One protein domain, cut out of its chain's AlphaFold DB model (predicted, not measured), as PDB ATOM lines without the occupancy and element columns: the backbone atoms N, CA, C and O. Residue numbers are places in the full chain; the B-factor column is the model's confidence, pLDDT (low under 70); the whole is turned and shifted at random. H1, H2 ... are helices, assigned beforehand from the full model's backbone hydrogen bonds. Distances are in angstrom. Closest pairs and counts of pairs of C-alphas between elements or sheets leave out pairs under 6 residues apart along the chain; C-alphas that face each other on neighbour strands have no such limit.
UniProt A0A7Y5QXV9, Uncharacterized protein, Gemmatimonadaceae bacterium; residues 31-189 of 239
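Overview. This is residues 31 to 189 of the 239 residues of an uncharacterized protein of Gemmatimonadaceae bacterium (UniProt A0A7Y5QXV9). One long helix, H4, joins two groups of helices: residues 76 to 87 form an up-and-down three-helix bundle with H2 and H3, with short H1 packed on H2 and H3, while its later residues bear H5 and H6. Beyond these, H7 packs beside H5, H8 packs on H6 and H7, and the small H9 and H10 pack on H7. The printed part has 159 residues with eleven named helices, H1 to H11 in chain order, and no named strand; its class is all helix. It is compact, with a radius of gyration of the C-alphas of 16.8 A, and spans 51 by 39 by 23 A.

Along the chain. Find C-alpha 76 at (224.485, 284.190, 172.915); from there H4, residues 76 to 101, runs 37.3 A to C-alpha 101 at (195.656, 260.527, 171.423). Before it come H1, residues 31 to 36, 9.0 A; H2, residues 39 to 54, 22.3 A; and H3, residues 59 to 71, 18.5 A. After it look for H5, residues 107 to 118, 16.5 A; H6, residues 123 to 132, 14.4 A; H7, residues 140 to 151, 16.8 A; and H8, residues 156 to 168, 18.2 A. Three four-residue helices follow: H9, residues 173 to 176; H10, residues 179 to 182; and H11, residues 185 to 188, ending at C-alpha 188 at (203.443, 277.790, 197.940).

Arrangement. Start at H4, which with H7 is a hub, each touching four helices. H4 touches H2 the same way at a shallow tilt of 6 degrees, closest at the C-alphas of Val 45 and Glu 80, 5.7 A. H3 and H4 are a hairpin, closest at the C-alphas of Leu 62 and Val 83, 6.0 A. H1 touches H3, closest at the C-alphas of Leu 33 and Leu 67, 6.4 A. Residues 86 to 97 of H4 touch H5 at a steep tilt of 67 degrees, closest at the C-alphas of Arg 89 and Ala 114, 4.8 A. Residues 92 to 101 touch H6, closest at the C-alphas of Ala 96 and Ser 127, 4.9 A. H5 touches H7 the same way at a shallow tilt of 20 degrees, with the C-alphas of Glu 109 and Ala 140 closest, 4.1 A. H7 and H8 are a hairpin, closest at the C-alphas of Ile 146 and Ala 159, 5.3 A. H7 also touches H9, at Val 141 and Asp 173, closest C-alphas 6.3 A, and H10, at Leu 149 and Pro 180, closest C-alphas 5.2 A. H11 touches no helix. In H1 to H8 every O i to N i+4 pair is within hydrogen-bond range; H9, H10 and H11 are too short for one.

Size, cuts and confidence. The C-alphas of Ala 39 and Ala 169, the two farthest apart, are 51.6 A apart. The printed part has no cut and no long link. Look for low confidence at residues 184 to 189, under 70, against a mean pLDDT of 94.6 for the printed part.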
ATOM      1  N   ALA A  31     216.333 286.510 159.004       92.88
ATOM      2  CA  ALA A  31     217.057 287.766 158.852       92.88
ATOM      3  C   ALA A  31     217.176 288.523 160.184       92.88
ATOM      4  O   ALA A  31     218.257 289.002 160.527       92.88
ATOM      5  N   ARG A  32     216.096 288.586 160.978       94.38
ATOM      6  CA  ARG A  32     216.120 289.249 162.294       94.38
ATOM      7  C   ARG A  32     217.067 288.562 163.272       94.38
ATOM      8  O   ARG A  32     217.836 289.248 163.935       94.38
ATOM      9  N   LEU A  33     217.047 287.230 163.343       95.31
ATOM     10  CA  LEU A  33     217.966 286.461 164.188       95.31
ATOM     11  C   LEU A  33     219.426 286.696 163.794       95.31
ATOM     12  O   LEU A  33     220.262 286.922 164.665       95.31
ATOM     13  N   SER A  34     219.711 286.729 162.492       95.75
ATOM     14  CA  SER A  34     221.054 287.013 161.968       95.75
ATOM     15  C   SER A  34     221.528 288.440 162.267       95.75
ATOM     16  O   SER A  34     222.728 288.678 162.350       95.75
ATOM     17  N   ALA A  35     220.605 289.389 162.442       96.19
ATOM     18  CA  ALA A  35     220.924 290.776 162.773       96.19
ATOM     19  C   ALA A  35     221.191 291.009 164.272       96.19
ATOM     20  O   ALA A  35     221.878 291.969 164.619       96.19
ATOM     21  N   VAL A  36     220.639 290.174 165.162       96.56
ATOM     22  CA  VAL A  36     220.715 290.373 166.625       96.56
ATOM     23  C   VAL A  36     221.633 289.383 167.347       96.56
ATOM     24  O   VAL A  36     221.886 289.554 168.538       96.56
ATOM     25  N   LEU A  37     222.129 288.353 166.658       97.00
ATOM     26  CA  LEU A  37     223.040 287.346 167.207       97.00
ATOM     27  C   LEU A  37     224.399 287.383 166.489       97.00
ATOM     28  O   LEU A  37     224.457 287.717 165.307       97.00
ATOM     29  N   PRO A  38     225.497 286.981 167.160       97.94
ATOM     30  CA  PRO A  38     226.753 286.671 166.480       97.94
ATOM     31  C   PRO A  38     226.535 285.646 165.364       97.94
ATOM     32  O   PRO A  38     225.745 284.716 165.528       97.94
ATOM     33  N   ALA A  39     227.239 285.801 164.240       97.00
ATOM     34  CA  ALA A  39     226.980 285.032 163.020       97.00
ATOM     35  C   ALA A  39     227.039 283.507 163.226       97.00
ATOM     36  O   ALA A  39     226.202 282.773 162.701       97.00
ATOM     37  N   ASP A  40     227.993 283.027 164.025       96.75
ATOM     38  CA  ASP A  40     228.159 281.606 164.320       96.75
ATOM     39  C   ASP A  40     226.998 281.057 165.173       96.75
ATOM     40  O   ASP A  40     226.490 279.965 164.910       96.75
ATOM     41  N   VAL A  41     226.535 281.834 166.156       98.00
ATOM     42  CA  VAL A  41     225.383 281.495 167.006       98.00
ATOM     43  C   VAL A  41     224.093 281.538 166.189       98.00
ATOM     44  O   VAL A  41     223.283 280.618 166.282       98.00
ATOM     45  N   ALA A  42     223.915 282.564 165.351       98.06
ATOM     46  CA  ALA A  42     222.771 282.686 164.454       98.06
ATOM     47  C   ALA A  42     222.651 281.452 163.553       98.06
ATOM     48  O   ALA A  42     221.580 280.856 163.474       98.06
ATOM     49  N   GLN A  43     223.756 281.009 162.946       98.12
ATOM     50  CA  GLN A  43     223.772 279.817 162.099       98.12
ATOM     51  C   GLN A  43     223.324 278.557 162.859       98.12
ATOM     52  O   GLN A  43     222.502 277.799 162.343       98.12
ATOM     53  N   ARG A  44     223.815 278.331 164.087       98.50
ATOM     54  CA  ARG A  44     223.441 277.154 164.900       98.50
ATOM     55  C   ARG A  44     221.989 277.202 165.381       98.50
ATOM     56  O   ARG A  44     221.292 276.186 165.354       98.50
ATOM     57  N   VAL A  45     221.503 278.384 165.760       98.50
ATOM     58  CA  VAL A  45     220.097 278.605 166.133       98.50
ATOM     59  C   VAL A  45     219.177 278.366 164.934       98.50
ATOM     60  O   VAL A  45     218.203 277.626 165.056       98.50
ATOM     61  N   LEU A  46     219.500 278.921 163.764       98.31
ATOM     62  CA  LEU A  46     218.716 278.731 162.540       98.31
ATOM     63  C   LEU A  46     218.710 277.275 162.075       98.31
ATOM     64  O   LEU A  46     217.661 276.786 161.662       98.31
ATOM     65  N   ALA A  47     219.836 276.568 162.189       98.31
ATOM     66  CA  ALA A  47     219.897 275.138 161.903       98.31
ATOM     67  C   ALA A  47     218.958 274.339 162.822       98.31
ATOM     68  O   ALA A  47     218.201 273.504 162.339       98.31
ATOM     69  N   THR A  48     218.938 274.652 164.122       98.62
ATOM     70  CA  THR A  48     218.023 274.016 165.089       98.62
ATOM     71  C   THR A  48     216.554 274.294 164.751       98.62
ATOM     72  O   THR A  48     215.718 273.402 164.817       98.62
ATOM     73  N   ILE A  49     216.220 275.526 164.360       98.31
ATOM     74  CA  ILE A  49     214.851 275.911 163.976       98.31
ATOM     75  C   ILE A  49     214.424 275.221 162.673       98.31
ATOM     76  O   ILE A  49     213.275 274.798 162.541       98.31
ATOM     77  N   ALA A  50     215.333 275.110 161.703       98.00
ATOM     78  CA  ALA A  50     215.077 274.404 160.452       98.00
ATOM     79  C   ALA A  50     214.841 272.905 160.686       98.00
ATOM     80  O   ALA A  50     213.907 272.351 160.111       98.00
ATOM     81  N   ASP A  51     215.635 272.286 161.558       98.12
ATOM     82  CA  ASP A  51     215.465 270.894 161.973       98.12
ATOM     83  C   ASP A  51     214.127 270.674 162.698       98.12
ATOM     84  O   ASP A  51     213.348 269.804 162.315       98.12
ATOM     85  N   ALA A  52     213.780 271.543 163.650       98.19
ATOM     86  CA  ALA A  52     212.487 271.506 164.331       98.19
ATOM     87  C   ALA A  52     211.312 271.603 163.338       98.19
ATOM     88  O   ALA A  52     210.352 270.842 163.428       98.19
ATOM     89  N   ARG A  53     211.406 272.494 162.341       97.62
ATOM     90  CA  ARG A  53     210.403 272.616 161.271       97.62
ATOM     91  C   ARG A  53     210.293 271.341 160.431       97.62
ATOM     92  O   ARG A  53     209.185 270.963 160.068       97.62
ATOM     93  N   ALA A  54     211.416 270.696 160.117       98.06
ATOM     94  CA  ALA A  54     211.431 269.437 159.372       98.06
ATOM     95  C   ALA A  54     210.760 268.289 160.148       98.06
ATOM     96  O   ALA A  54     210.167 267.407 159.533       98.06
ATOM     97  N   HIS A  55     210.791 268.349 161.482       97.06
ATOM     98  CA  HIS A  55     210.098 267.427 162.386       97.06
ATOM     99  C   HIS A  55     208.697 267.907 162.802       97.06
ATOM    100  O   HIS A  55     208.136 267.406 163.782       97.06
ATOM    101  N   ASP A  56     208.094 268.844 162.059       97.00
ATOM    102  CA  ASP A  56     206.736 269.343 162.312       97.00
ATOM    103  C   ASP A  56     206.553 270.000 163.697       97.00
ATOM    104  O   ASP A  56     205.445 270.027 164.236       97.00
ATOM    105  N   LEU A  57     207.628 270.523 164.295       98.38
ATOM    106  CA  LEU A  57     207.566 271.246 165.565       98.38
ATOM    107  C   LEU A  57     207.224 272.735 165.354       98.38
ATOM    108  O   LEU A  57     207.524 273.287 164.288       98.38
ATOM    109  N   PRO A  58     206.681 273.429 166.380       97.62
ATOM    110  CA  PRO A  58     206.335 274.856 166.328       97.62
ATOM    111  C   PRO A  58     207.556 275.793 166.182       97.62
ATOM    112  O   PRO A  58     207.963 276.494 167.109       97.62
ATOM    113  N   ALA A  59     208.156 275.851 164.990       96.56
ATOM    114  CA  ALA A  59     209.386 276.602 164.716       96.56
ATOM    115  C   ALA A  59     209.270 278.106 165.032       96.56
ATOM    116  O   ALA A  59     210.215 278.709 165.547       96.56
ATOM    117  N   ALA A  60     208.094 278.702 164.813       95.75
ATOM    118  CA  ALA A  60     207.831 280.105 165.140       95.75
ATOM    119  C   ALA A  60     207.980 280.399 166.647       95.75
ATOM    120  O   ALA A  60     208.428 281.483 167.032       95.75
ATOM    121  N   ALA A  61     207.658 279.441 167.523       96.00
ATOM    122  CA  ALA A  61     207.847 279.595 168.965       96.00
ATOM    123  C   ALA A  61     209.342 279.629 169.338       96.00
ATOM    124  O   ALA A  61     209.755 280.427 170.187       96.00
ATOM    125  N   LEU A  62     210.178 278.835 168.658       98.25
ATOM    126  CA  LEU A  62     211.637 278.850 168.830       98.25
ATOM    127  C   LEU A  62     212.261 280.164 168.331       98.25
ATOM    128  O   LEU A  62     213.093 280.751 169.027       98.25
ATOM    129  N   GLU A  63     211.810 280.669 167.180       97.62
ATOM    130  CA  GLU A  63     212.217 281.971 166.631       97.62
ATOM    131  C   GLU A  63     211.889 283.111 167.605       97.62
ATOM    132  O   GLU A  63     212.769 283.881 168.005       97.62
ATOM    133  N   ASN A  64     210.636 283.178 168.063       96.38
ATOM    134  CA  ASN A  64     210.178 284.182 169.024       96.38
ATOM    135  C   ASN A  64     210.943 284.102 170.348       96.38
ATOM    136  O   ASN A  64     211.261 285.131 170.954       96.38
ATOM    137  N   ARG A  65     211.268 282.891 170.812       96.56
ATOM    138  CA  ARG A  65     212.068 282.687 172.022       96.56
ATOM    139  C   ARG A  65     213.476 283.252 171.869       96.56
ATOM    140  O   ARG A  65     213.913 283.999 172.747       96.56
ATOM    141  N   ALA A  66     214.156 282.922 170.774       97.94
ATOM    142  CA  ALA A  66     215.501 283.404 170.494       97.94
ATOM    143  C   ALA A  66     215.536 284.937 170.388       97.94
ATOM    144  O   ALA A  66     216.337 285.581 171.067       97.94
ATOM    145  N   LEU A  67     214.596 285.532 169.643       97.50
ATOM    146  CA  LEU A  67     214.460 286.989 169.522       97.50
ATOM    147  C   LEU A  67     214.179 287.656 170.873       97.50
ATOM    148  O   LEU A  67     214.809 288.657 171.215       97.50
ATOM    149  N   LYS A  68     213.280 287.086 171.685       96.88
ATOM    150  CA  LYS A  68     212.979 287.588 173.034       96.88
ATOM    151  C   LYS A  68     214.208 287.561 173.939       96.88
ATOM    152  O   LYS A  68     214.370 288.459 174.761       96.88
ATOM    153  N   PHE A  69     215.046 286.535 173.846       98.06
ATOM    154  CA  PHE A  69     216.247 286.430 174.674       98.06
ATOM    155  C   PHE A  69     217.352 287.375 174.208       98.06
ATOM    156  O   PHE A  69     217.955 288.041 175.049       98.06
ATOM    157  N   ALA A  70     217.537 287.524 172.895       97.19
ATOM    158  CA  ALA A  70     218.433 288.532 172.336       97.19
ATOM    159  C   ALA A  70     218.020 289.945 172.779       97.19
ATOM    160  O   ALA A  70     218.840 290.699 173.294       97.19
ATOM    161  N   ALA A  71     216.723 290.266 172.707       97.06
ATOM    162  CA  ALA A  71     216.181 291.546 173.171       97.06
ATOM    163  C   ALA A  71     216.379 291.788 174.681       97.06
ATOM    164  O   ALA A  71     216.429 292.932 175.123       97.06
ATOM    165  N   LYS A  72     216.499 290.721 175.478       97.69
ATOM    166  CA  LYS A  72     216.788 290.786 176.920       97.69
ATOM    167  C   LYS A  72     218.286 290.816 177.243       97.69
ATOM    168  O   LYS A  72     218.630 290.833 178.421       97.69
ATOM    169  N   GLY A  73     219.162 290.799 176.237       97.12
ATOM    170  CA  GLY A  73     220.611 290.778 176.436       97.12
ATOM    171  C   GLY A  73     221.131 289.471 177.042       97.12
ATOM    172  O   GLY A  73     222.165 289.477 177.705       97.12
ATOM    173  N   VAL A  74     220.414 288.356 176.856       98.38
ATOM    174  CA  VAL A  74     220.889 287.028 177.275       98.38
ATOM    175  C   VAL A  74     222.163 286.683 176.497       98.38
ATOM    176  O   VAL A  74     222.265 286.990 175.308       98.38
ATOM    177  N   ALA A  75     223.135 286.041 177.151       98.12
ATOM    178  CA  ALA A  75     224.386 285.675 176.501       98.12
ATOM    179  C   ALA A  75     224.125 284.748 175.291       98.12
ATOM    180  O   ALA A  75     223.335 283.810 175.413       98.12
ATOM    181  N   PRO A  76     224.789 284.946 174.135       97.81
ATOM    182  CA  PRO A  76     224.485 284.190 172.915       97.81
ATOM    183  C   PRO A  76     224.528 282.661 173.073       97.81
ATOM    184  O   PRO A  76     223.662 281.965 172.547       97.81
ATOM    185  N   ALA A  77     225.479 282.136 173.852       97.25
ATOM    186  CA  ALA A  77     225.569 280.705 174.147       97.25
ATOM    187  C   ALA A  77     224.355 280.180 174.942       97.25
ATOM    188  O   ALA A  77     223.879 279.073 174.688       97.25
ATOM    189  N   ASP A  78     223.806 280.984 175.857       98.44
ATOM    190  CA  ASP A  78     222.605 280.631 176.623       98.44
ATOM    191  C   ASP A  78     221.341 280.692 175.753       98.44
ATOM    192  O   ASP A  78     220.401 279.921 175.968       98.44
ATOM    193  N   ILE A  79     221.315 281.567 174.739       98.38
ATOM    194  CA  ILE A  79     220.244 281.604 173.731       98.38
ATOM    195  C   ILE A  79     220.247 280.306 172.929       98.38
ATOM    196  O   ILE A  79     219.217 279.634 172.863       98.38
ATOM    197  N   GLU A  80     221.399 279.931 172.370       98.25
ATOM    198  CA  GLU A  80     221.569 278.687 171.615       98.25
ATOM    199  C   GLU A  80     221.144 277.474 172.443       98.25
ATOM    200  O   GLU A  80     220.284 276.696 172.017       98.25
ATOM    201  N   LYS A  81     221.676 277.361 173.666       98.38
ATOM    202  CA  LYS A  81     221.312 276.286 174.587       98.38
ATOM    203  C   LYS A  81     219.808 276.269 174.845       98.38
ATOM    204  O   LYS A  81     219.186 275.212 174.779       98.38
ATOM    205  N   SER A  82     219.202 277.424 175.120       98.06
ATOM    206  CA  SER A  82     217.774 277.471 175.416       98.06
ATOM    207  C   SER A  82     216.899 277.108 174.221       98.06
ATOM    208  O   SER A  82     215.816 276.572 174.457       98.06
ATOM    209  N   VAL A  83     217.293 277.437 172.991       98.50
ATOM    210  CA  VAL A  83     216.545 277.050 171.785       98.50
ATOM    211  C   VAL A  83     216.628 275.541 171.596       98.50
ATOM    212  O   VAL A  83     215.591 274.901 171.442       98.50
ATOM    213  N   LYS A  84     217.830 274.966 171.707       98.62
ATOM    214  CA  LYS A  84     218.046 273.517 171.608       98.62
ATOM    215  C   LYS A  84     217.268 272.742 172.668       98.62
ATOM    216  O   LYS A  84     216.548 271.806 172.340       98.62
ATOM    217  N   ASP A  85     217.367 273.158 173.930       98.56
ATOM    218  CA  ASP A  85     216.642 272.500 175.014       98.56
ATOM    219  C   ASP A  85     215.116 272.609 174.822       98.56
ATOM    220  O   ASP A  85     214.377 271.724 175.242       98.56
ATOM    221  N   GLN A  86     214.616 273.718 174.261       98.62
ATOM    222  CA  GLN A  86     213.182 273.881 174.013       98.62
ATOM    223  C   GLN A  86     212.709 273.007 172.850       98.62
ATOM    224  O   GLN A  86     211.644 272.412 172.965       98.62
ATOM    225  N   ALA A  87     213.493 272.908 171.773       98.69
ATOM    226  CA  ALA A  87     213.187 272.036 170.641       98.69
ATOM    227  C   ALA A  87     213.064 270.571 171.088       98.69
ATOM    228  O   ALA A  87     212.052 269.943 170.801       98.69
ATOM    229  N   ALA A  88     214.011 270.085 171.899       98.56
ATOM    230  CA  ALA A  88     213.949 268.733 172.463       98.56
ATOM    231  C   ALA A  88     212.679 268.505 173.307       98.56
ATOM    232  O   ALA A  88     211.998 267.503 173.150       98.56
ATOM    233  N   ARG A  89     212.287 269.472 174.151       98.62
ATOM    234  CA  ARG A  89     211.036 269.354 174.927       98.62
ATOM    235  C   ARG A  89     209.779 269.406 174.060       98.62
ATOM    236  O   ARG A  89     208.771 268.824 174.440       98.62
ATOM    237  N   MET A  90     209.797 270.141 172.948       98.81
ATOM    238  CA  MET A  90     208.686 270.151 171.990       98.81
ATOM    239  C   MET A  90     208.557 268.799 171.293       98.81
ATOM    240  O   MET A  90     207.438 268.336 171.103       98.81
ATOM    241  N   GLU A  91     209.674 268.155 170.965       98.62
ATOM    242  CA  GLU A  91     209.690 266.788 170.443       98.62
ATOM    243  C   GLU A  91     209.115 265.799 171.466       98.62
ATOM    244  O   GLU A  91     208.104 265.157 171.185       98.62
ATOM    245  N   ASP A  92     209.638 265.792 172.697       98.62
ATOM    246  CA  ASP A  92     209.139 264.934 173.782       98.62
ATOM    247  C   ASP A  92     207.634 265.148 174.048       98.62
ATOM    248  O   ASP A  92     206.875 264.199 174.271       98.62
ATOM    249  N   ALA A  93     207.177 266.404 174.034       98.69
ATOM    250  CA  ALA A  93     205.772 266.746 174.228       98.69
ATOM    251  C   ALA A  93     204.899 266.286 173.060       98.69
ATOM    252  O   ALA A  93     203.824 265.727 173.297       98.69
ATOM    253  N   LYS A  94     205.348 266.493 171.818       98.69
ATOM    254  CA  LYS A  94     204.650 266.021 170.620       98.69
ATOM    255  C   LYS A  94     204.473 264.508 170.674       98.69
ATOM    256  O   LYS A  94     203.340 264.044 170.565       98.69
ATOM    257  N   ASP A  95     205.538 263.764 170.947       98.50
ATOM    258  CA  ASP A  95     205.509 262.302 171.022       98.50
ATOM    259  C   ASP A  95     204.585 261.800 172.141       98.50
ATOM    260  O   ASP A  95     203.782 260.877 171.949       98.50
ATOM    261  N   ALA A  96     204.638 262.430 173.317       98.50
ATOM    262  CA  ALA A  96     203.770 262.087 174.441       98.50
ATOM    263  C   ALA A  96     202.280 262.310 174.127       98.50
ATOM    264  O   ALA A  96     201.440 261.480 174.494       98.50
ATOM    265  N   LEU A  97     201.947 263.415 173.453       98.25
ATOM    266  CA  LEU A  97     200.578 263.762 173.070       98.25
ATOM    267  C   LEU A  97     200.070 262.882 171.922       98.25
ATOM    268  O   LEU A  97     198.961 262.345 172.001       98.25
ATOM    269  N   GLU A  98     200.884 262.690 170.886       97.50
ATOM    270  CA  GLU A  98     200.543 261.900 169.704       97.50
ATOM    271  C   GLU A  98     200.339 260.426 170.066       97.50
ATOM    272  O   GLU A  98     199.306 259.843 169.732       97.50
ATOM    273  N   SER A  99     201.244 259.840 170.855       96.88
ATOM    274  CA  SER A  99     201.102 258.460 171.346       96.88
ATOM    275  C   SER A  99     199.894 258.265 172.271       96.88
ATOM    276  O   SER A  99     199.327 257.173 172.335       96.88
ATOM    277  N   ALA A 100     199.478 259.308 172.997       97.19
ATOM    278  CA  ALA A 100     198.329 259.262 173.894       97.19
ATOM    279  C   ALA A 100     196.984 259.370 173.170       97.19
ATOM    280  O   ALA A 100     196.014 258.734 173.591       97.19
ATOM    281  N   ARG A 101     196.907 260.204 172.128       95.88
ATOM    282  CA  ARG A 101     195.656 260.527 171.423       95.88
ATOM    283  C   ARG A 101     195.488 259.779 170.102       95.88
ATOM    284  O   ARG A 101     194.363 259.665 169.626       95.88
ATOM    285  N   GLY A 102     196.574 259.273 169.519       94.94
ATOM    286  CA  GLY A 102     196.579 258.660 168.188       94.94
ATOM    287  C   GLY A 102     196.371 259.665 167.051       94.94
ATOM    288  O   GLY A 102     196.033 259.269 165.938       94.94
ATOM    289  N   THR A 103     196.527 260.961 167.327       94.50
ATOM    290  CA  THR A 103     196.368 262.055 166.364       94.50
ATOM    291  C   THR A 103     197.473 263.078 166.562       94.50
ATOM    292  O   THR A 103     197.905 263.295 167.695       94.50
ATOM    293  N   ARG A 104     197.859 263.766 165.482       95.44
ATOM    294  CA  ARG A 104     198.807 264.881 165.543       95.44
ATOM    295  C   ARG A 104     198.295 265.962 166.516       95.44
ATOM    296  O   ARG A 104     197.176 266.439 166.308       95.44
ATOM    297  N   PRO A 105     199.069 266.342 167.550       97.50
ATOM    298  CA  PRO A 105     198.707 267.437 168.446       97.50
ATOM    299  C   PRO A 105     198.781 268.786 167.728       97.50
ATOM    300  O   PRO A 105     199.519 268.942 166.750       97.50
ATOM    301  N   ALA A 106     198.027 269.765 168.219       97.62
ATOM    302  CA  ALA A 106     198.136 271.136 167.737       97.62
ATOM    303  C   ALA A 106     199.420 271.811 168.259       97.62
ATOM    304  O   ALA A 106     199.945 271.457 169.317       97.62
ATOM    305  N   ASP A 107     199.930 272.798 167.518       97.62
ATOM    306  CA  ASP A 107     201.189 273.484 167.841       97.62
ATOM    307  C   ASP A 107     201.180 274.116 169.245       97.62
ATOM    308  O   ASP A 107     202.190 274.092 169.952       97.62
ATOM    309  N   ASP A 108     200.035 274.649 169.675       97.94
ATOM    310  CA  ASP A 108     199.846 275.245 170.999       97.94
ATOM    311  C   ASP A 108     199.836 274.200 172.125       97.94
ATOM    312  O   ASP A 108     200.318 274.480 173.224       97.94
ATOM    313  N   GLU A 109     199.355 272.982 171.864       98.31
ATOM    314  CA  GLU A 109     199.454 271.853 172.794       98.31
ATOM    315  C   GLU A 109     200.905 271.395 172.957       98.31
ATOM    316  O   GLU A 109     201.343 271.137 174.081       98.31
ATOM    317  N   VAL A 110     201.663 271.339 171.857       98.69
ATOM    318  CA  VAL A 110     203.094 271.001 171.876       98.69
ATOM    319  C   VAL A 110     203.885 272.051 172.658       98.69
ATOM    320  O   VAL A 110     204.689 271.699 173.524       98.69
ATOM    321  N   GLU A 111     203.638 273.341 172.414       98.44
ATOM    322  CA  GLU A 111     204.293 274.425 173.156       98.44
ATOM    323  C   GLU A 111     203.941 274.387 174.651       98.44
ATOM    324  O   GLU A 111     204.837 274.462 175.502       98.44
ATOM    325  N   ALA A 112     202.659 274.205 174.984       98.31
ATOM    326  CA  ALA A 112     202.204 274.112 176.368       98.31
ATOM    327  C   ALA A 112     202.794 272.889 177.086       98.31
ATOM    328  O   ALA A 112     203.227 272.993 178.237       98.31
ATOM    329  N   GLY A 113     202.859 271.742 176.404       98.25
ATOM    330  CA  GLY A 113     203.488 270.523 176.906       98.25
ATOM    331  C   GLY A 113     204.976 270.723 177.176       98.25
ATOM    332  O   GLY A 113     205.446 270.411 178.269       98.25
ATOM    333  N   ALA A 114     205.703 271.342 176.245       98.44
ATOM    334  CA  ALA A 114     207.122 271.638 176.412       98.44
ATOM    335  C   ALA A 114     207.394 272.597 177.588       98.44
ATOM    336  O   ALA A 114     208.357 272.413 178.340       98.44
ATOM    337  N   GLU A 115     206.548 273.614 177.794       97.94
ATOM    338  CA  GLU A 115     206.664 274.521 178.946       97.94
ATOM    339  C   GLU A 115     206.277 273.852 180.273       97.94
ATOM    340  O   GLU A 115     206.905 274.142 181.297       97.94
ATOM    341  N   ALA A 116     205.313 272.928 180.280       97.38
ATOM    342  CA  ALA A 116     205.039 272.086 181.444       97.38
ATOM    343  C   ALA A 116     206.245 271.184 181.762       97.38
ATOM    344  O   ALA A 116     206.680 271.112 182.916       97.38
ATOM    345  N   MET A 117     206.863 270.584 180.740       97.81
ATOM    346  CA  MET A 117     208.050 269.744 180.910       97.81
ATOM    347  C   MET A 117     209.251 270.509 181.442       97.81
ATOM    348  O   MET A 117     209.960 270.050 182.339       97.81
ATOM    349  N   ARG A 118     209.447 271.740 180.966       96.44
ATOM    350  CA  ARG A 118     210.474 272.645 181.490       96.44
ATOM    351  C   ARG A 118     210.322 272.896 182.997       96.44
ATOM    352  O   ARG A 118     211.320 273.179 183.658       96.44
ATOM    353  N   ARG A 119     209.104 272.807 183.535       94.75
ATOM    354  CA  ARG A 119     208.799 273.013 184.961       94.75
ATOM    355  C   ARG A 119     208.904 271.728 185.787       94.75
ATOM    356  O   ARG A 119     208.805 271.808 187.006       94.75
ATOM    357  N   GLY A 120     209.152 270.579 185.159       93.75
ATOM    358  CA  GLY A 120     209.345 269.295 185.837       93.75
ATOM    359  C   GLY A 120     208.189 268.306 185.686       93.75
ATOM    360  O   GLY A 120     208.125 267.352 186.454       93.75
ATOM    361  N   VAL A 121     207.277 268.530 184.735       96.19
ATOM    362  CA  VAL A 121     206.352 267.481 184.278       96.19
ATOM    363  C   VAL A 121     207.112 266.536 183.338       96.19
ATOM    364  O   VAL A 121     207.875 266.998 182.497       96.19
ATOM    365  N   ASP A 122     206.941 265.226 183.448       95.50
ATOM    366  CA  ASP A 122     207.548 264.281 182.503       95.50
ATOM    367  C   ASP A 122     206.590 263.891 181.355       95.50
ATOM    368  O   ASP A 122     205.382 264.147 181.387       95.50
ATOM    369  N   GLY A 123     207.127 263.264 180.302       96.12
ATOM    370  CA  GLY A 123     206.333 262.810 179.152       96.12
ATOM    371  C   GLY A 123     205.266 261.770 179.498       96.12
ATOM    372  O   GLY A 123     204.199 261.757 178.882       96.12
ATOM    373  N   ALA A 124     205.490 260.937 180.518       97.00
ATOM    374  CA  ALA A 124     204.503 259.954 180.951       97.00
ATOM    375  C   ALA A 124     203.298 260.635 181.615       97.00
ATOM    376  O   ALA A 124     202.156 260.258 181.345       97.00
ATOM    377  N   GLN A 125     203.531 261.677 182.411       96.44
ATOM    378  CA  GLN A 125     202.497 262.515 183.012       96.44
ATOM    379  C   GLN A 125     201.695 263.281 181.950       96.44
ATOM    380  O   GLN A 125     200.463 263.309 182.025       96.44
ATOM    381  N   VAL A 126     202.355 263.843 180.928       97.75
ATOM    382  CA  VAL A 126     201.668 264.473 179.780       97.75
ATOM    383  C   VAL A 126     200.798 263.450 179.043       97.75
ATOM    384  O   VAL A 126     199.616 263.703 178.804       97.75
ATOM    385  N   SER A 127     201.342 262.264 178.750       97.94
ATOM    386  CA  SER A 127     200.607 261.175 178.093       97.94
ATOM    387  C   SER A 127     199.403 260.710 178.922       97.94
ATOM    388  O   SER A 127     198.320 260.484 178.379       97.94
ATOM    389  N   ALA A 128     199.550 260.600 180.245       96.12
ATOM    390  CA  ALA A 128     198.474 260.204 181.152       96.12
ATOM    391  C   ALA A 128     197.333 261.232 181.181       96.12
ATOM    392  O   ALA A 128     196.169 260.851 181.034       96.12
ATOM    393  N   LEU A 129     197.659 262.524 181.297       96.00
ATOM    394  CA  LEU A 129     196.679 263.610 181.215       96.00
ATOM    395  C   LEU A 129     195.950 263.598 179.867       96.00
ATOM    396  O   LEU A 129     194.729 263.749 179.813       96.00
ATOM    397  N   ALA A 130     196.687 263.395 178.776       96.56
ATOM    398  CA  ALA A 130     196.108 263.332 177.446       96.56
ATOM    399  C   ALA A 130     195.170 262.129 177.282       96.56
ATOM    400  O   ALA A 130     194.086 262.279 176.732       96.56
ATOM    401  N   LYS A 131     195.511 260.949 177.807       95.62
ATOM    402  CA  LYS A 131     194.631 259.767 177.743       95.62
ATOM    403  C   LYS A 131     193.321 259.952 178.505       95.62
ATOM    404  O   LYS A 131     192.293 259.442 178.068       95.62
ATOM    405  N   SER A 132     193.346 260.650 179.638       92.31
ATOM    406  CA  SER A 132     192.171 260.795 180.503       92.31
ATOM    407  C   SER A 132     191.270 261.978 180.143       92.31
ATOM    408  O   SER A 132     190.082 261.985 180.476       92.31
ATOM    409  N   ALA A 133     191.813 262.990 179.469       92.81
ATOM    410  CA  ALA A 133     191.062 264.169 179.083       92.81
ATOM    411  C   ALA A 133     189.995 263.839 178.019       92.81
ATOM    412  O   ALA A 133     190.212 262.972 177.170       92.81
ATOM    413  N   PRO A 134     188.856 264.558 177.985       90.81
ATOM    414  CA  PRO A 134     187.827 264.331 176.973       90.81
ATOM    415  C   PRO A 134     188.367 264.370 175.536       90.81
ATOM    416  O   PRO A 134     189.191 265.226 175.204       90.81
ATOM    417  N   SER A 135     187.891 263.458 174.683       88.56
ATOM    418  CA  SER A 135     188.258 263.424 173.263       88.56
ATOM    419  C   SER A 135     187.873 264.726 172.559       88.56
ATOM    420  O   SER A 135     186.801 265.277 172.814       88.56
ATOM    421  N   GLY A 136     188.748 265.218 171.678       87.56
ATOM    422  CA  GLY A 136     188.538 266.458 170.921       87.56
ATOM    423  C   GLY A 136     188.694 267.752 171.727       87.56
ATOM    424  O   GLY A 136     188.536 268.832 171.167       87.56
ATOM    425  N   ARG A 137     189.004 267.674 173.028       92.31
ATOM    426  CA  ARG A 137     189.340 268.850 173.836       92.31
ATOM    427  C   ARG A 137     190.827 269.181 173.700       92.31
ATOM    428  O   ARG A 137     191.649 268.307 173.964       92.31
ATOM    429  N   SER A 138     191.132 270.444 173.388       95.75
ATOM    430  CA  SER A 138     192.502 270.969 173.415       95.75
ATOM    431  C   SER A 138     193.108 270.872 174.818       95.75
ATOM    432  O   SER A 138     192.457 271.159 175.829       95.75
ATOM    433  N   LEU A 139     194.368 270.460 174.867       97.50
ATOM    434  CA  LEU A 139     195.176 270.335 176.073       97.50
ATOM    435  C   LEU A 139     196.074 271.545 176.325       97.50
ATOM    436  O   LEU A 139     196.678 271.609 177.395       97.50
ATOM    437  N   ALA A 140     196.115 272.527 175.420       97.94
ATOM    438  CA  ALA A 140     196.977 273.698 175.548       97.94
ATOM    439  C   ALA A 140     196.710 274.458 176.859       97.94
ATOM    440  O   ALA A 140     197.606 274.612 177.691       97.94
ATOM    441  N   VAL A 141     195.456 274.858 177.108       98.06
ATOM    442  CA  VAL A 141     195.076 275.565 178.346       98.06
ATOM    443  C   VAL A 141     195.329 274.714 179.602       98.06
ATOM    444  O   VAL A 141     196.002 275.205 180.511       98.06
ATOM    445  N   PRO A 142     194.871 273.447 179.694       97.56
ATOM    446  CA  PRO A 142     195.195 272.580 180.827       97.56
ATOM    447  C   PRO A 142     196.696 272.479 181.141       97.56
ATOM    448  O   PRO A 142     197.083 272.595 182.306       97.56
ATOM    449  N   LEU A 143     197.544 272.308 180.123       98.06
ATOM    450  CA  LEU A 143     198.998 272.190 180.278       98.06
ATOM    451  C   LEU A 143     199.632 273.504 180.762       98.06
ATOM    452  O   LEU A 143     200.438 273.490 181.698       98.06
ATOM    453  N   TYR A 144     199.203 274.654 180.231       97.19
ATOM    454  CA  TYR A 144     199.635 275.964 180.737       97.19
ATOM    455  C   TYR A 144     199.213 276.207 182.190       97.19
ATOM    456  O   TYR A 144     199.975 276.778 182.983       97.19
ATOM    457  N   VAL A 145     198.010 275.768 182.566       97.50
ATOM    458  CA  VAL A 145     197.506 275.895 183.938       97.50
ATOM    459  C   VAL A 145     198.318 275.029 184.897       97.50
ATOM    460  O   VAL A 145     198.676 275.528 185.963       97.50
ATOM    461  N   ILE A 146     198.679 273.796 184.526       97.19
ATOM    462  CA  ILE A 146     199.579 272.945 185.329       97.19
ATOM    463  C   ILE A 146     200.879 273.688 185.618       97.19
ATOM    464  O   ILE A 146     201.242 273.861 186.782       97.19
ATOM    465  N   GLY A 147     201.523 274.217 184.574       94.31
ATOM    466  CA  GLY A 147     202.726 275.018 184.743       94.31
ATOM    467  C   GLY A 147     202.499 276.196 185.691       94.31
ATOM    468  O   GLY A 147     203.314 276.434 186.584       94.31
ATOM    469  N   SER A 148     201.401 276.931 185.527       94.06
ATOM    470  CA  SER A 148     201.089 278.112 186.344       94.06
ATOM    471  C   SER A 148     200.856 277.770 187.819       94.06
ATOM    472  O   SER A 148     201.221 278.548 188.695       94.06
ATOM    473  N   LEU A 149     200.273 276.606 188.120       94.81
ATOM    474  CA  LEU A 149     200.140 276.109 189.493       94.81
ATOM    475  C   LEU A 149     201.516 275.780 190.093       94.81
ATOM    476  O   LEU A 149     201.760 276.082 191.261       94.81
ATOM    477  N   MET A 150     202.422 275.221 189.289       94.19
ATOM    478  CA  MET A 150     203.783 274.890 189.717       94.19
ATOM    479  C   MET A 150     204.639 276.133 189.974       94.19
ATOM    480  O   MET A 150     205.344 276.185 190.980       94.19
ATOM    481  N   ASP A 151     204.502 277.184 189.160       91.44
ATOM    482  CA  ASP A 151     205.138 278.490 189.425       91.44
ATOM    483  C   ASP A 151     204.675 279.096 190.758       91.44
ATOM    484  O   ASP A 151     205.387 279.885 191.378       91.44
ATOM    485  N   ARG A 152     203.479 278.716 191.223       91.50
ATOM    486  CA  ARG A 152     202.937 279.097 192.533       91.50
ATOM    487  C   ARG A 152     203.308 278.124 193.654       91.50
ATOM    488  O   ARG A 152     202.724 278.197 194.731       91.50
ATOM    489  N   GLY A 153     204.279 277.244 193.419       90.12
ATOM    490  CA  GLY A 153     204.860 276.350 194.418       90.12
ATOM    491  C   GLY A 153     204.112 275.033 194.618       90.12
ATOM    492  O   GLY A 153     204.416 274.308 195.564       90.12
ATOM    493  N   LEU A 154     203.148 274.702 193.755       92.44
ATOM    494  CA  LEU A 154     202.473 273.410 193.821       92.44
ATOM    495  C   LEU A 154     203.359 272.310 193.194       92.44
ATOM    496  O   LEU A 154     203.855 272.506 192.085       92.44
ATOM    497  N   PRO A 155     203.556 271.145 193.841       92.19
ATOM    498  CA  PRO A 155     204.259 270.018 193.222       92.19
ATOM    499  C   PRO A 155     203.576 269.553 191.924       92.19
ATOM    500  O   PRO A 155     202.350 269.647 191.818       92.19
ATOM    501  N   SER A 156     204.344 269.017 190.968       92.62
ATOM    502  CA  SER A 156     203.839 268.586 189.650       92.62
ATOM    503  C   SER A 156     202.659 267.617 189.759       92.62
ATOM    504  O   SER A 156     201.614 267.878 189.166       92.62
ATOM    505  N   ASP A 157     202.769 266.574 190.587       92.44
ATOM    506  CA  ASP A 157     201.697 265.588 190.800       92.44
ATOM    507  C   ASP A 157     200.402 266.234 191.315       92.44
ATOM    508  O   ASP A 157     199.305 265.930 190.848       92.44
ATOM    509  N   ALA A 158     200.521 267.182 192.250       93.81
ATOM    510  CA  ALA A 158     199.373 267.889 192.810       93.81
ATOM    511  C   ALA A 158     198.738 268.855 191.793       93.81
ATOM    512  O   ALA A 158     197.513 268.993 191.752       93.81
ATOM    513  N   ALA A 159     199.549 269.517 190.961       95.44
ATOM    514  CA  ALA A 159     199.065 270.371 189.879       95.44
ATOM    515  C   ALA A 159     198.326 269.562 188.803       95.44
ATOM    516  O   ALA A 159     197.209 269.928 188.426       95.44
ATOM    517  N   LEU A 160     198.912 268.439 188.377       95.06
ATOM    518  CA  LEU A 160     198.322 267.497 187.425       95.06
ATOM    519  C   LEU A 160     196.988 266.961 187.930       95.06
ATOM    520  O   LEU A 160     195.987 267.090 187.228       95.06
ATOM    521  N   GLN A 161     196.946 266.438 189.159       94.25
ATOM    522  CA  GLN A 161     195.718 265.894 189.738       94.25
ATOM    523  C   GLN A 161     194.608 266.949 189.794       94.25
ATOM    524  O   GLN A 161     193.469 266.688 189.411       94.25
ATOM    525  N   ARG A 162     194.934 268.182 190.200       95.56
ATOM    526  CA  ARG A 162     193.939 269.256 190.310       95.56
ATOM    527  C   ARG A 162     193.341 269.632 188.953       95.56
ATOM    528  O   ARG A 162     192.144 269.902 188.872       95.56
ATOM    529  N   VAL A 163     194.157 269.693 187.898       96.50
ATOM    530  CA  VAL A 163     193.676 269.982 186.534       96.50
ATOM    531  C   VAL A 163     192.904 268.793 185.972       96.50
ATOM    532  O   VAL A 163     191.829 268.981 185.404       96.50
ATOM    533  N   HIS A 164     193.387 267.578 186.210       94.56
ATOM    534  CA  HIS A 164     192.710 266.339 185.851       94.56
ATOM    535  C   HIS A 164     191.283 266.267 186.419       94.56
ATOM    536  O   HIS A 164     190.325 266.066 185.671       94.56
ATOM    537  N   ASP A 165     191.112 266.529 187.716       94.62
ATOM    538  CA  ASP A 165     189.799 266.511 188.372       94.62
ATOM    539  C   ASP A 165     188.842 267.545 187.761       94.62
ATOM    540  O   ASP A 165     187.650 267.285 187.574       94.62
ATOM    541  N   ARG A 166     189.361 268.720 187.387       95.50
ATOM    542  CA  ARG A 166     188.575 269.770 186.725       95.50
ATOM    543  C   ARG A 166     188.186 269.395 185.299       95.50
ATOM    544  O   ARG A 166     187.066 269.702 184.887       95.50
ATOM    545  N   LEU A 167     189.055 268.705 184.568       94.19
ATOM    546  CA  LEU A 167     188.740 268.175 183.242       94.19
ATOM    547  C   LEU A 167     187.649 267.102 183.302       94.19
ATOM    548  O   LEU A 167     186.716 267.149 182.494       94.19
ATOM    549  N   LEU A 168     187.711 266.194 184.282       91.19
ATOM    550  CA  LEU A 168     186.661 265.196 184.519       91.19
ATOM    551  C   LEU A 168     185.329 265.848 184.901       91.19
ATOM    552  O   LEU A 168     184.281 265.453 184.392       91.19
ATOM    553  N   ALA A 169     185.375 266.908 185.709       93.88
ATOM    554  CA  ALA A 169     184.217 267.738 186.037       93.88
ATOM    555  C   ALA A 169     183.740 268.634 184.875       93.88
ATOM    556  O   ALA A 169     182.845 269.455 185.068       93.88
ATOM    557  N   ARG A 170     184.325 268.498 183.674       93.00
ATOM    558  CA  ARG A 170     183.988 269.270 182.465       93.00
ATOM    559  C   ARG A 170     184.089 270.790 182.657       93.00
ATOM    560  O   ARG A 170     183.378 271.535 181.988       93.00
ATOM    561  N   ALA A 171     184.998 271.253 183.517       95.62
ATOM    562  CA  ALA A 171     185.272 272.678 183.703       95.62
ATOM    563  C   ALA A 171     185.642 273.342 182.367       95.62
ATOM    564  O   ALA A 171     186.311 272.720 181.536       95.62
ATOM    565  N   SER A 172     185.228 274.589 182.144       96.00
ATOM    566  CA  SER A 172     185.628 275.339 180.947       96.00
ATOM    567  C   SER A 172     187.097 275.769 181.025       96.00
ATOM    568  O   SER A 172     187.690 275.767 182.103       96.00
ATOM    569  N   ASP A 173     187.689 276.169 179.903       95.44
ATOM    570  CA  ASP A 173     189.055 276.714 179.893       95.44
ATOM    571  C   ASP A 173     189.159 277.971 180.767       95.44
ATOM    572  O   ASP A 173     190.066 278.083 181.587       95.44
ATOM    573  N   ALA A 174     188.139 278.834 180.724       96.25
ATOM    574  CA  ALA A 174     188.038 279.996 181.603       96.25
ATOM    575  C   ALA A 174     187.976 279.623 183.098       96.25
ATOM    576  O   ALA A 174     188.385 280.411 183.949       96.25
ATOM    577  N   ASP A 175     187.458 278.444 183.452       96.00
ATOM    578  CA  ASP A 175     187.473 277.961 184.836       96.00
ATOM    579  C   ASP A 175     188.827 277.372 185.226       96.00
ATOM    580  O   ASP A 175     189.264 277.558 186.364       96.00
ATOM    581  N   LEU A 176     189.515 276.710 184.293       95.88
ATOM    582  CA  LEU A 176     190.882 276.229 184.505       95.88
ATOM    583  C   LEU A 176     191.847 277.399 184.735       95.88
ATOM    584  O   LEU A 176     192.634 277.375 185.680       95.88
ATOM    585  N   GLU A 177     191.735 278.469 183.951       96.06
ATOM    586  CA  GLU A 177     192.572 279.673 184.063       96.06
ATOM    587  C   GLU A 177     192.407 280.434 185.390       96.06
ATOM    588  O   GLU A 177     193.286 281.205 185.791       96.06
ATOM    589  N   LYS A 178     191.297 280.229 186.108       95.31
ATOM    590  CA  LYS A 178     191.096 280.790 187.456       95.31
ATOM    591  C   LYS A 178     191.840 279.995 188.527       95.31
ATOM    592  O   LYS A 178     192.218 280.566 189.548       95.31
ATOM    593  N   MET A 179     192.130 278.712 188.296       93.50
ATOM    594  CA  MET A 179     192.732 277.837 189.310       93.50
ATOM    595  C   MET A 179     194.059 278.363 189.869       93.50
ATOM    596  O   MET A 179     194.233 278.304 191.091       93.50
ATOM    597  N   PRO A 180     194.988 278.898 189.048       90.38
ATOM    598  CA  PRO A 180     196.215 279.474 189.565       90.38
ATOM    599  C   PRO A 180     195.989 280.766 190.333       90.38
ATOM    600  O   PRO A 180     196.928 281.208 190.960       90.38
ATOM    601  N   LYS A 181     194.816 281.401 190.330       88.69
ATOM    602  CA  LYS A 181     194.531 282.565 191.190       88.69
ATOM    603  C   LYS A 181     193.976 282.122 192.544       88.69
ATOM    604  O   LYS A 181     194.337 282.692 193.567       88.69
ATOM    605  N   ASP A 182     193.222 281.026 192.553       85.38
ATOM    606  CA  ASP A 182     192.526 280.512 193.737       85.38
ATOM    607  C   ASP A 182     193.419 279.733 194.720       85.38
ATOM    608  O   ASP A 182     192.956 279.367 195.801       85.38
ATOM    609  N   LEU A 183     194.689 279.438 194.392       79.81
ATOM    610  CA  LEU A 183     195.585 278.833 195.390       79.81
ATOM    611  C   LEU A 183     195.900 279.858 196.500       79.81
ATOM    612  O   LEU A 183     196.410 280.946 196.197       79.81
ATOM    613  N   PRO A 184     195.654 279.529 197.782       66.81
ATOM    614  CA  PRO A 184     196.078 280.372 198.892       66.81
ATOM    615  C   PRO A 184     197.607 280.472 198.918       66.81
ATOM    616  O   PRO A 184     198.305 279.513 198.587       66.81
ATOM    617  N   ALA A 185     198.138 281.625 199.333       60.34
ATOM    618  CA  ALA A 185     199.581 281.885 199.364       60.34
ATOM    619  C   ALA A 185     200.368 280.844 200.191       60.34
ATOM    620  O   ALA A 185     201.532 280.589 199.901       60.34
ATOM    621  N   GLN A 186     199.732 280.190 201.171       52.56
ATOM    622  CA  GLN A 186     200.346 279.142 201.993       52.56
ATOM    623  C   GLN A 186     200.531 277.786 201.288       52.56
ATOM    624  O   GLN A 186     201.308 276.971 201.777       52.56
ATOM    625  N   ALA A 187     199.886 277.523 200.145       54.44
ATOM    626  CA  ALA A 187     200.162 276.309 199.362       54.44
ATOM    627  C   ALA A 187     201.548 276.354 198.681       54.44
ATOM    628  O   ALA A 187     202.095 275.310 198.344       54.44
ATOM    629  N   ALA A 188     202.128 277.554 198.537       53.31
ATOM    630  CA  ALA A 188     203.443 277.790 197.940       53.31
ATOM    631  C   ALA A 188     204.622 277.431 198.866       53.31
ATOM    632  O   ALA A 188     205.766 277.384 198.421       53.31
ATOM    633  N   ALA A 189     204.358 277.190 200.154       49.38
ATOM    634  CA  ALA A 189     205.369 276.904 201.165       49.38
ATOM    635  C   ALA A 189     205.058 275.577 201.874       49.38
ATOM    636  O   ALA A 189     204.536 275.554 202.983       49.38
TER     637      ALA A 189